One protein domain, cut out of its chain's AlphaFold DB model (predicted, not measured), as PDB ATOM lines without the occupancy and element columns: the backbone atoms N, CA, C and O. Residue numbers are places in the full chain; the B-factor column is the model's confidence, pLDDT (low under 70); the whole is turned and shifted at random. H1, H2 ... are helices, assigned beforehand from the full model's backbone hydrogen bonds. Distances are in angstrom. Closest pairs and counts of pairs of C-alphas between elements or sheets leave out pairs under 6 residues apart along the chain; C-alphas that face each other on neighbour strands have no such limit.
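Overview. This is residues 2 to 52 of the 393 residues of the protein "CW-type domain-containing protein" of Hordeum vulgare subsp. vulgare (UniProt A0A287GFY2). A loose L of two helices, the longer H1 and the shorter H2 standing nearly at right angles to it near its last residues, is followed by a long tail, residues 37 to 52, that runs on past H2, turns round near Glu 41 and heads back in a drawn-out line to Leu 52. Before H1, residues 2 to 9 make a short loop at its first end. The printed part has 51 residues with two named helices, H1 then H2, and no named strand; the class is all helix, though under half of the residues, 23, are in named elements. The whole is loose, with a radius of gyration of the C-alphas of 12.4 A and spans of 34 by 29 by 16 A.

Along the chain. H1, the longest helix, is residues 10 to 23, from C-alpha 10 at (134.748, 131.258, 133.384) to C-alpha 23 at (114.756, 130.971, 131.684), 20.1 A in length. H2 is residues 28 to 36, 12.1 A from first to last C-alpha, and ends with C-alpha 36 at (124.318, 140.508, 149.709).

Arrangement. H1 and H2 are close but not clearly touching, with 2 pairs of C-alphas within 8 A. Their closest C-alphas, those of Lys 21 and Glu 28, are 7.6 A apart. Their lines are about perpendicular, at 77 degrees, and their centres are 14.9 A apart. A tight link of 4 residues joins them. In H1 and H2 every O i to N i+4 pair is within hydrogen-bond range.

Size, cuts and confidence. The two C-alphas farthest apart are those of Asn 6 and Leu 52, at 35.1 A. Residues 37 to 52 hold no named element, and their C-alphas lie 10 to 21 A from the mean of the C-alphas. The printed part has no cut. The mean pLDDT of the printed part is 88.1, and residue 2 is the one printed residue under 70.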
ATOM      1  N   GLU A   2     132.959 137.587 141.919       67.06
ATOM      2  CA  GLU A   2     134.176 136.875 141.537       67.06
ATOM      3  C   GLU A   2     133.811 135.418 141.223       67.06
ATOM      4  O   GLU A   2     132.967 134.827 141.896       67.06
ATOM      5  N   VAL A   3     134.369 134.864 140.146       75.69
ATOM      6  CA  VAL A   3     134.104 133.479 139.735       75.69
ATOM      7  C   VAL A   3     135.135 132.581 140.406       75.69
ATOM      8  O   VAL A   3     136.329 132.739 140.153       75.69
ATOM      9  N   ASP A   4     134.682 131.623 141.213       79.19
ATOM     10  CA  ASP A   4     135.562 130.592 141.765       79.19
ATOM     11  C   ASP A   4     135.948 129.582 140.675       79.19
ATOM     12  O   ASP A   4     135.182 128.686 140.302       79.19
ATOM     13  N   LEU A   5     137.165 129.753 140.154       85.88
ATOM     14  CA  LEU A   5     137.726 128.925 139.088       85.88
ATOM     15  C   LEU A   5     138.039 127.489 139.537       85.88
ATOM     16  O   LEU A   5     138.265 126.639 138.675       85.88
ATOM     17  N   ASN A   6     138.020 127.196 140.843       85.12
ATOM     18  CA  ASN A   6     138.160 125.830 141.351       85.12
ATOM     19  C   ASN A   6     136.866 125.016 141.191       85.12
ATOM     20  O   ASN A   6     136.920 123.788 141.154       85.12
ATOM     21  N   VAL A   7     135.709 125.685 141.092       82.75
ATOM     22  CA  VAL A   7     134.391 125.041 140.963       82.75
ATOM     23  C   VAL A   7     133.958 124.945 139.501       82.75
ATOM     24  O   VAL A   7     133.454 123.908 139.071       82.75
ATOM     25  N   GLN A   8     134.140 126.011 138.717       85.88
ATOM     26  CA  GLN A   8     133.746 126.035 137.306       85.88
ATOM     27  C   GLN A   8     134.614 126.982 136.470       85.88
ATOM     28  O   GLN A   8     135.103 128.002 136.948       85.88
ATOM     29  N   SER A   9     134.764 126.676 135.176       91.56
ATOM     30  CA  SER A   9     135.461 127.571 134.246       91.56
ATOM     31  C   SER A   9     134.682 128.875 134.034       91.56
ATOM     32  O   SER A   9     133.449 128.883 134.093       91.56
ATOM     33  N   LYS A  10     135.383 129.966 133.695       88.88
ATOM     34  CA  LYS A  10     134.748 131.258 133.384       88.88
ATOM     35  C   LYS A  10     133.702 131.143 132.266       88.88
ATOM     36  O   LYS A  10     132.599 131.653 132.414       88.88
ATOM     37  N   ALA A  11     134.009 130.395 131.206       89.81
ATOM     38  CA  ALA A  11     133.083 130.169 130.095       89.81
ATOM     39  C   ALA A  11     131.832 129.374 130.521       89.81
ATOM     40  O   ALA A  11     130.735 129.626 130.029       89.81
ATOM     41  N   THR A  12     131.979 128.414 131.441       90.81
ATOM     42  CA  THR A  12     130.842 127.666 132.004       90.81
ATOM     43  C   THR A  12     129.974 128.569 132.882       90.81
ATOM     44  O   THR A  12     128.752 128.534 132.764       90.81
ATOM     45  N   ALA A  13     130.596 129.403 133.720       87.44
ATOM     46  CA  ALA A  13     129.895 130.349 134.583       87.44
ATOM     47  C   ALA A  13     129.082 131.374 133.776       87.44
ATOM     48  O   ALA A  13     127.927 131.628 134.111       87.44
ATOM     49  N   GLU A  14     129.656 131.913 132.695       88.56
ATOM     50  CA  GLU A  14     128.972 132.832 131.774       88.56
ATOM     51  C   GLU A  14     127.743 132.167 131.138       88.56
ATOM     52  O   GLU A  14     126.639 132.691 131.261       88.56
ATOM     53  N   ARG A  15     127.890 130.954 130.585       91.44
ATOM     54  CA  ARG A  15     126.754 130.204 130.013       91.44
ATOM     55  C   ARG A  15     125.653 129.908 131.031       91.44
ATOM     56  O   ARG A  15     124.475 129.993 130.699       91.44
ATOM     57  N   ASN A  16     126.019 129.545 132.261       89.75
ATOM     58  CA  ASN A  16     125.052 129.286 133.329       89.75
ATOM     59  C   ASN A  16     124.292 130.561 133.710       89.75
ATOM     60  O   ASN A  16     123.078 130.520 133.906       89.75
ATOM     61  N   LEU A  17     124.990 131.697 133.791       88.31
ATOM     62  CA  LEU A  17     124.366 132.984 134.075       88.31
ATOM     63  C   LEU A  17     123.410 133.404 132.952       88.31
ATOM     64  O   LEU A  17     122.313 133.875 133.248       88.31
ATOM     65  N   ASP A  18     123.793 133.197 131.693       91.56
ATOM     66  CA  ASP A  18     122.935 133.478 130.540       91.56
ATOM     67  C   ASP A  18     121.665 132.618 130.569       91.56
ATOM     68  O   ASP A  18     120.562 133.148 130.446       91.56
ATOM     69  N   ALA A  19     121.792 131.317 130.855       92.75
ATOM     70  CA  ALA A  19     120.641 130.429 131.006       92.75
ATOM     71  C   ALA A  19     119.710 130.862 132.156       92.75
ATOM     72  O   ALA A  19     118.488 130.831 132.016       92.75
ATOM     73  N   ILE A  20     120.263 131.307 133.291       91.06
ATOM     74  CA  ILE A  20     119.461 131.834 134.405       91.06
ATOM     75  C   ILE A  20     118.715 133.101 133.973       91.06
ATOM     76  O   ILE A  20     117.523 133.219 134.252       91.06
ATOM     77  N   LYS A  21     119.379 134.028 133.276       90.00
ATOM     78  CA  LYS A  21     118.761 135.272 132.788       90.00
ATOM     79  C   LYS A  21     117.645 135.015 131.774       90.00
ATOM     80  O   LYS A  21     116.669 135.756 131.753       90.00
ATOM     81  N   GLU A  22     117.796 133.994 130.933       93.38
ATOM     82  CA  GLU A  22     116.835 133.667 129.877       93.38
ATOM     83  C   GLU A  22     115.608 132.908 130.406       93.38
ATOM     84  O   GLU A  22     114.477 133.226 130.038       93.38
ATOM     85  N   PHE A  23     115.810 131.918 131.283       92.56
ATOM     86  CA  PHE A  23     114.756 130.971 131.684       92.56
ATOM     87  C   PHE A  23     114.213 131.175 133.103       92.56
ATOM     88  O   PHE A  23     113.322 130.439 133.539       92.56
ATOM     89  N   SER A  24     114.722 132.157 133.846       91.56
ATOM     90  CA  SER A  24     114.251 132.487 135.192       91.56
ATOM     91  C   SER A  24     113.852 133.963 135.289       91.56
ATOM     92  O   SER A  24     114.263 134.773 134.462       91.56
ATOM     93  N   PRO A  25     113.074 134.361 136.309       87.75
ATOM     94  CA  PRO A  25     112.749 135.769 136.536       87.75
ATOM     95  C   PRO A  25     113.928 136.577 137.115       87.75
ATOM     96  O   PRO A  25     113.748 137.742 137.471       87.75
ATOM     97  N   PHE A  26     115.113 135.978 137.272       89.25
ATOM     98  CA  PHE A  26     116.249 136.592 137.949       89.25
ATOM     99  C   PHE A  26     117.252 137.185 136.968       89.25
ATOM    100  O   PHE A  26     117.611 136.583 135.961       89.25
ATOM    101  N   ASN A  27     117.770 138.359 137.321       85.88
ATOM    102  CA  ASN A  27     118.897 138.983 136.643       85.88
ATOM    103  C   ASN A  27     120.104 139.087 137.590       85.88
ATOM    104  O   ASN A  27     120.019 138.789 138.782       85.88
ATOM    105  N   GLU A  28     121.240 139.523 137.056       82.06
ATOM    106  CA  GLU A  28     122.494 139.640 137.811       82.06
ATOM    107  C   GLU A  28     122.401 140.576 139.025       82.06
ATOM    108  O   GLU A  28     122.987 140.279 140.066       82.06
ATOM    109  N   TYR A  29     121.622 141.659 138.924       85.06
ATOM    110  CA  TYR A  29     121.404 142.606 140.017       85.06
ATOM    111  C   TYR A  29     120.588 141.980 141.143       85.06
ATOM    112  O   TYR A  29     120.956 142.106 142.306       85.06
ATOM    113  N   PHE A  30     119.516 141.260 140.802       86.56
ATOM    114  CA  PHE A  30     118.695 140.546 141.771       86.56
ATOM    115  C   PHE A  30     119.520 139.479 142.493       86.56
ATOM    116  O   PHE A  30     119.504 139.420 143.717       86.56
ATOM    117  N   ILE A  31     120.289 138.670 141.756       85.38
ATOM    118  CA  ILE A  31     121.154 137.644 142.354       85.38
ATOM    119  C   ILE A  31     122.162 138.297 143.309       85.38
ATOM    120  O   ILE A  31     122.296 137.853 144.446       85.38
ATOM    121  N   GLY A  32     122.817 139.383 142.883       85.56
ATOM    122  CA  GLY A  32     123.755 140.131 143.719       85.56
ATOM    123  C   GLY A  32     123.116 140.713 144.985       85.56
ATOM    124  O   GLY A  32     123.670 140.551 146.068       85.56
ATOM    125  N   GLU A  33     121.935 141.331 144.871       88.50
ATOM    126  CA  GLU A  33     121.176 141.870 146.011       88.50
ATOM    127  C   GLU A  33     120.849 140.773 147.031       88.50
ATOM    128  O   GLU A  33     121.033 140.960 148.233       88.50
ATOM    129  N   LYS A  34     120.387 139.608 146.559       88.75
ATOM    130  CA  LYS A  34     119.979 138.495 147.422       88.75
ATOM    131  C   LYS A  34     121.151 137.805 148.102       88.75
ATOM    132  O   LYS A  34     121.058 137.503 149.291       88.75
ATOM    133  N   VAL A  35     122.264 137.639 147.394       85.75
ATOM    134  CA  VAL A  35     123.522 137.159 147.983       85.75
ATOM    135  C   VAL A  35     124.048 138.154 149.021       85.75
ATOM    136  O   VAL A  35     124.491 137.742 150.090       85.75
ATOM    137  N   GLY A  36     123.914 139.460 148.769       86.31
ATOM    138  CA  GLY A  36     124.318 140.508 149.709       86.31
ATOM    139  C   GLY A  36     123.619 140.445 151.074       86.31
ATOM    140  O   GLY A  36     124.180 140.916 152.060       86.31
ATOM    141  N   LEU A  37     122.440 139.814 151.171       87.88
ATOM    142  CA  LEU A  37     121.713 139.645 152.439       87.88
ATOM    143  C   LEU A  37     122.446 138.759 153.455       87.88
ATOM    144  O   LEU A  37     122.154 138.851 154.646       87.88
ATOM    145  N   PHE A  38     123.368 137.900 153.011       88.38
ATOM    146  CA  PHE A  38     124.164 137.074 153.918       88.38
ATOM    147  C   PHE A  38     125.324 137.854 154.562       88.38
ATOM    148  O   PHE A  38     125.833 137.433 155.594       88.38
ATOM    149  N   GLY A  39     125.702 139.022 154.031       86.06
ATOM    150  CA  GLY A  39     126.895 139.750 154.473       86.06
ATOM    151  C   GLY A  39     128.198 139.103 153.987       86.06
ATOM    152  O   GLY A  39     128.175 138.133 153.236       86.06
ATOM    153  N   GLU A  40     129.342 139.658 154.394       81.94
ATOM    154  CA  GLU A  40     130.662 139.239 153.881       81.94
ATOM    155  C   GLU A  40     131.085 137.836 154.350       81.94
ATOM    156  O   GLU A  40     131.689 137.091 153.585       81.94
ATOM    157  N   GLU A  41     130.728 137.453 155.579       85.25
ATOM    158  CA  GLU A  41     131.099 136.160 156.185       85.25
ATOM    159  C   GLU A  41     129.897 135.239 156.444       85.25
ATOM    160  O   GLU A  41     130.043 134.143 156.992       85.25
ATOM    161  N   GLY A  42     128.681 135.669 156.099       85.44
ATOM    162  CA  GLY A  42     127.497 134.870 156.384       85.44
ATOM    163  C   GLY A  42     127.335 133.717 155.407       85.44
ATOM    164  O   GLY A  42     127.461 133.854 154.193       85.44
ATOM    165  N   THR A  43     126.985 132.562 155.954       90.25
ATOM    166  CA  THR A  43     126.636 131.375 155.176       90.25
ATOM    167  C   THR A  43     125.132 131.162 155.206       90.25
ATOM    168  O   THR A  43     124.511 131.259 156.267       90.25
ATOM    169  N   GLY A  44     124.542 130.784 154.079       90.94
ATOM    170  CA  GLY A  44     123.146 130.386 154.052       90.94
ATOM    171  C   GLY A  44     122.667 129.998 152.665       90.94
ATOM    172  O   GLY A  44     123.411 130.042 151.687       90.94
ATOM    173  N   THR A  45     121.395 129.619 152.600       92.00
ATOM    174  CA  THR A  45     120.750 129.173 151.368       92.00
ATOM    175  C   THR A  45     119.419 129.886 151.215       92.00
ATOM    176  O   THR A  45     118.621 129.934 152.151       92.00
ATOM    177  N   GLN A  46     119.160 130.412 150.022       91.31
ATOM    178  CA  GLN A  46     117.862 130.947 149.628       91.31
ATOM    179  C   GLN A  46     117.308 130.113 148.480       91.31
ATOM    180  O   GLN A  46     118.008 129.815 147.516       91.31
ATOM    181  N   VAL A  47     116.040 129.731 148.603       94.12
ATOM    182  CA  VAL A  47     115.338 128.939 147.597       94.12
ATOM    183  C   VAL A  47     114.147 129.744 147.114       94.12
ATOM    184  O   VAL A  47     113.298 130.149 147.908       94.12
ATOM    185  N   TYR A  48     114.082 129.953 145.804       92.19
ATOM    186  CA  TYR A  48     112.968 130.617 145.149       92.19
ATOM    187  C   TYR A  48     112.205 129.608 144.302       92.19
ATOM    188  O   TYR A  48     112.801 128.876 143.515       92.19
ATOM    189  N   ILE A  49     110.885 129.584 144.458       94.56
ATOM    190  CA  ILE A  49     109.983 128.721 143.694       94.56
ATOM    191  C   ILE A  49     108.958 129.631 143.020       94.56
ATOM    192  O   ILE A  49     108.292 130.421 143.688       94.56
ATOM    193  N   TRP A  50     108.847 129.535 141.698       93.75
ATOM    194  CA  TRP A  50     107.887 130.281 140.883       93.75
ATOM    195  C   TRP A  50     107.086 129.321 140.001       93.75
ATOM    196  O   TRP A  50     107.285 128.109 140.059       93.75
ATOM    197  N   ASN A  51     106.148 129.855 139.212       93.75
ATOM    198  CA  ASN A  51     105.185 129.061 138.438       93.75
ATOM    199  C   ASN A  51     104.375 128.099 139.324       93.75
ATOM    200  O   ASN A  51     104.211 126.922 139.012       93.75
ATOM    201  N   LEU A  52     103.886 128.626 140.451       95.31
ATOM    202  CA  LEU A  52     103.106 127.873 141.428       95.31
ATOM    203  C   LEU A  52     101.810 127.324 140.820       95.31
ATOM    204  O   LEU A  52     101.220 127.917 139.914       95.31
TER     205      LEU A  52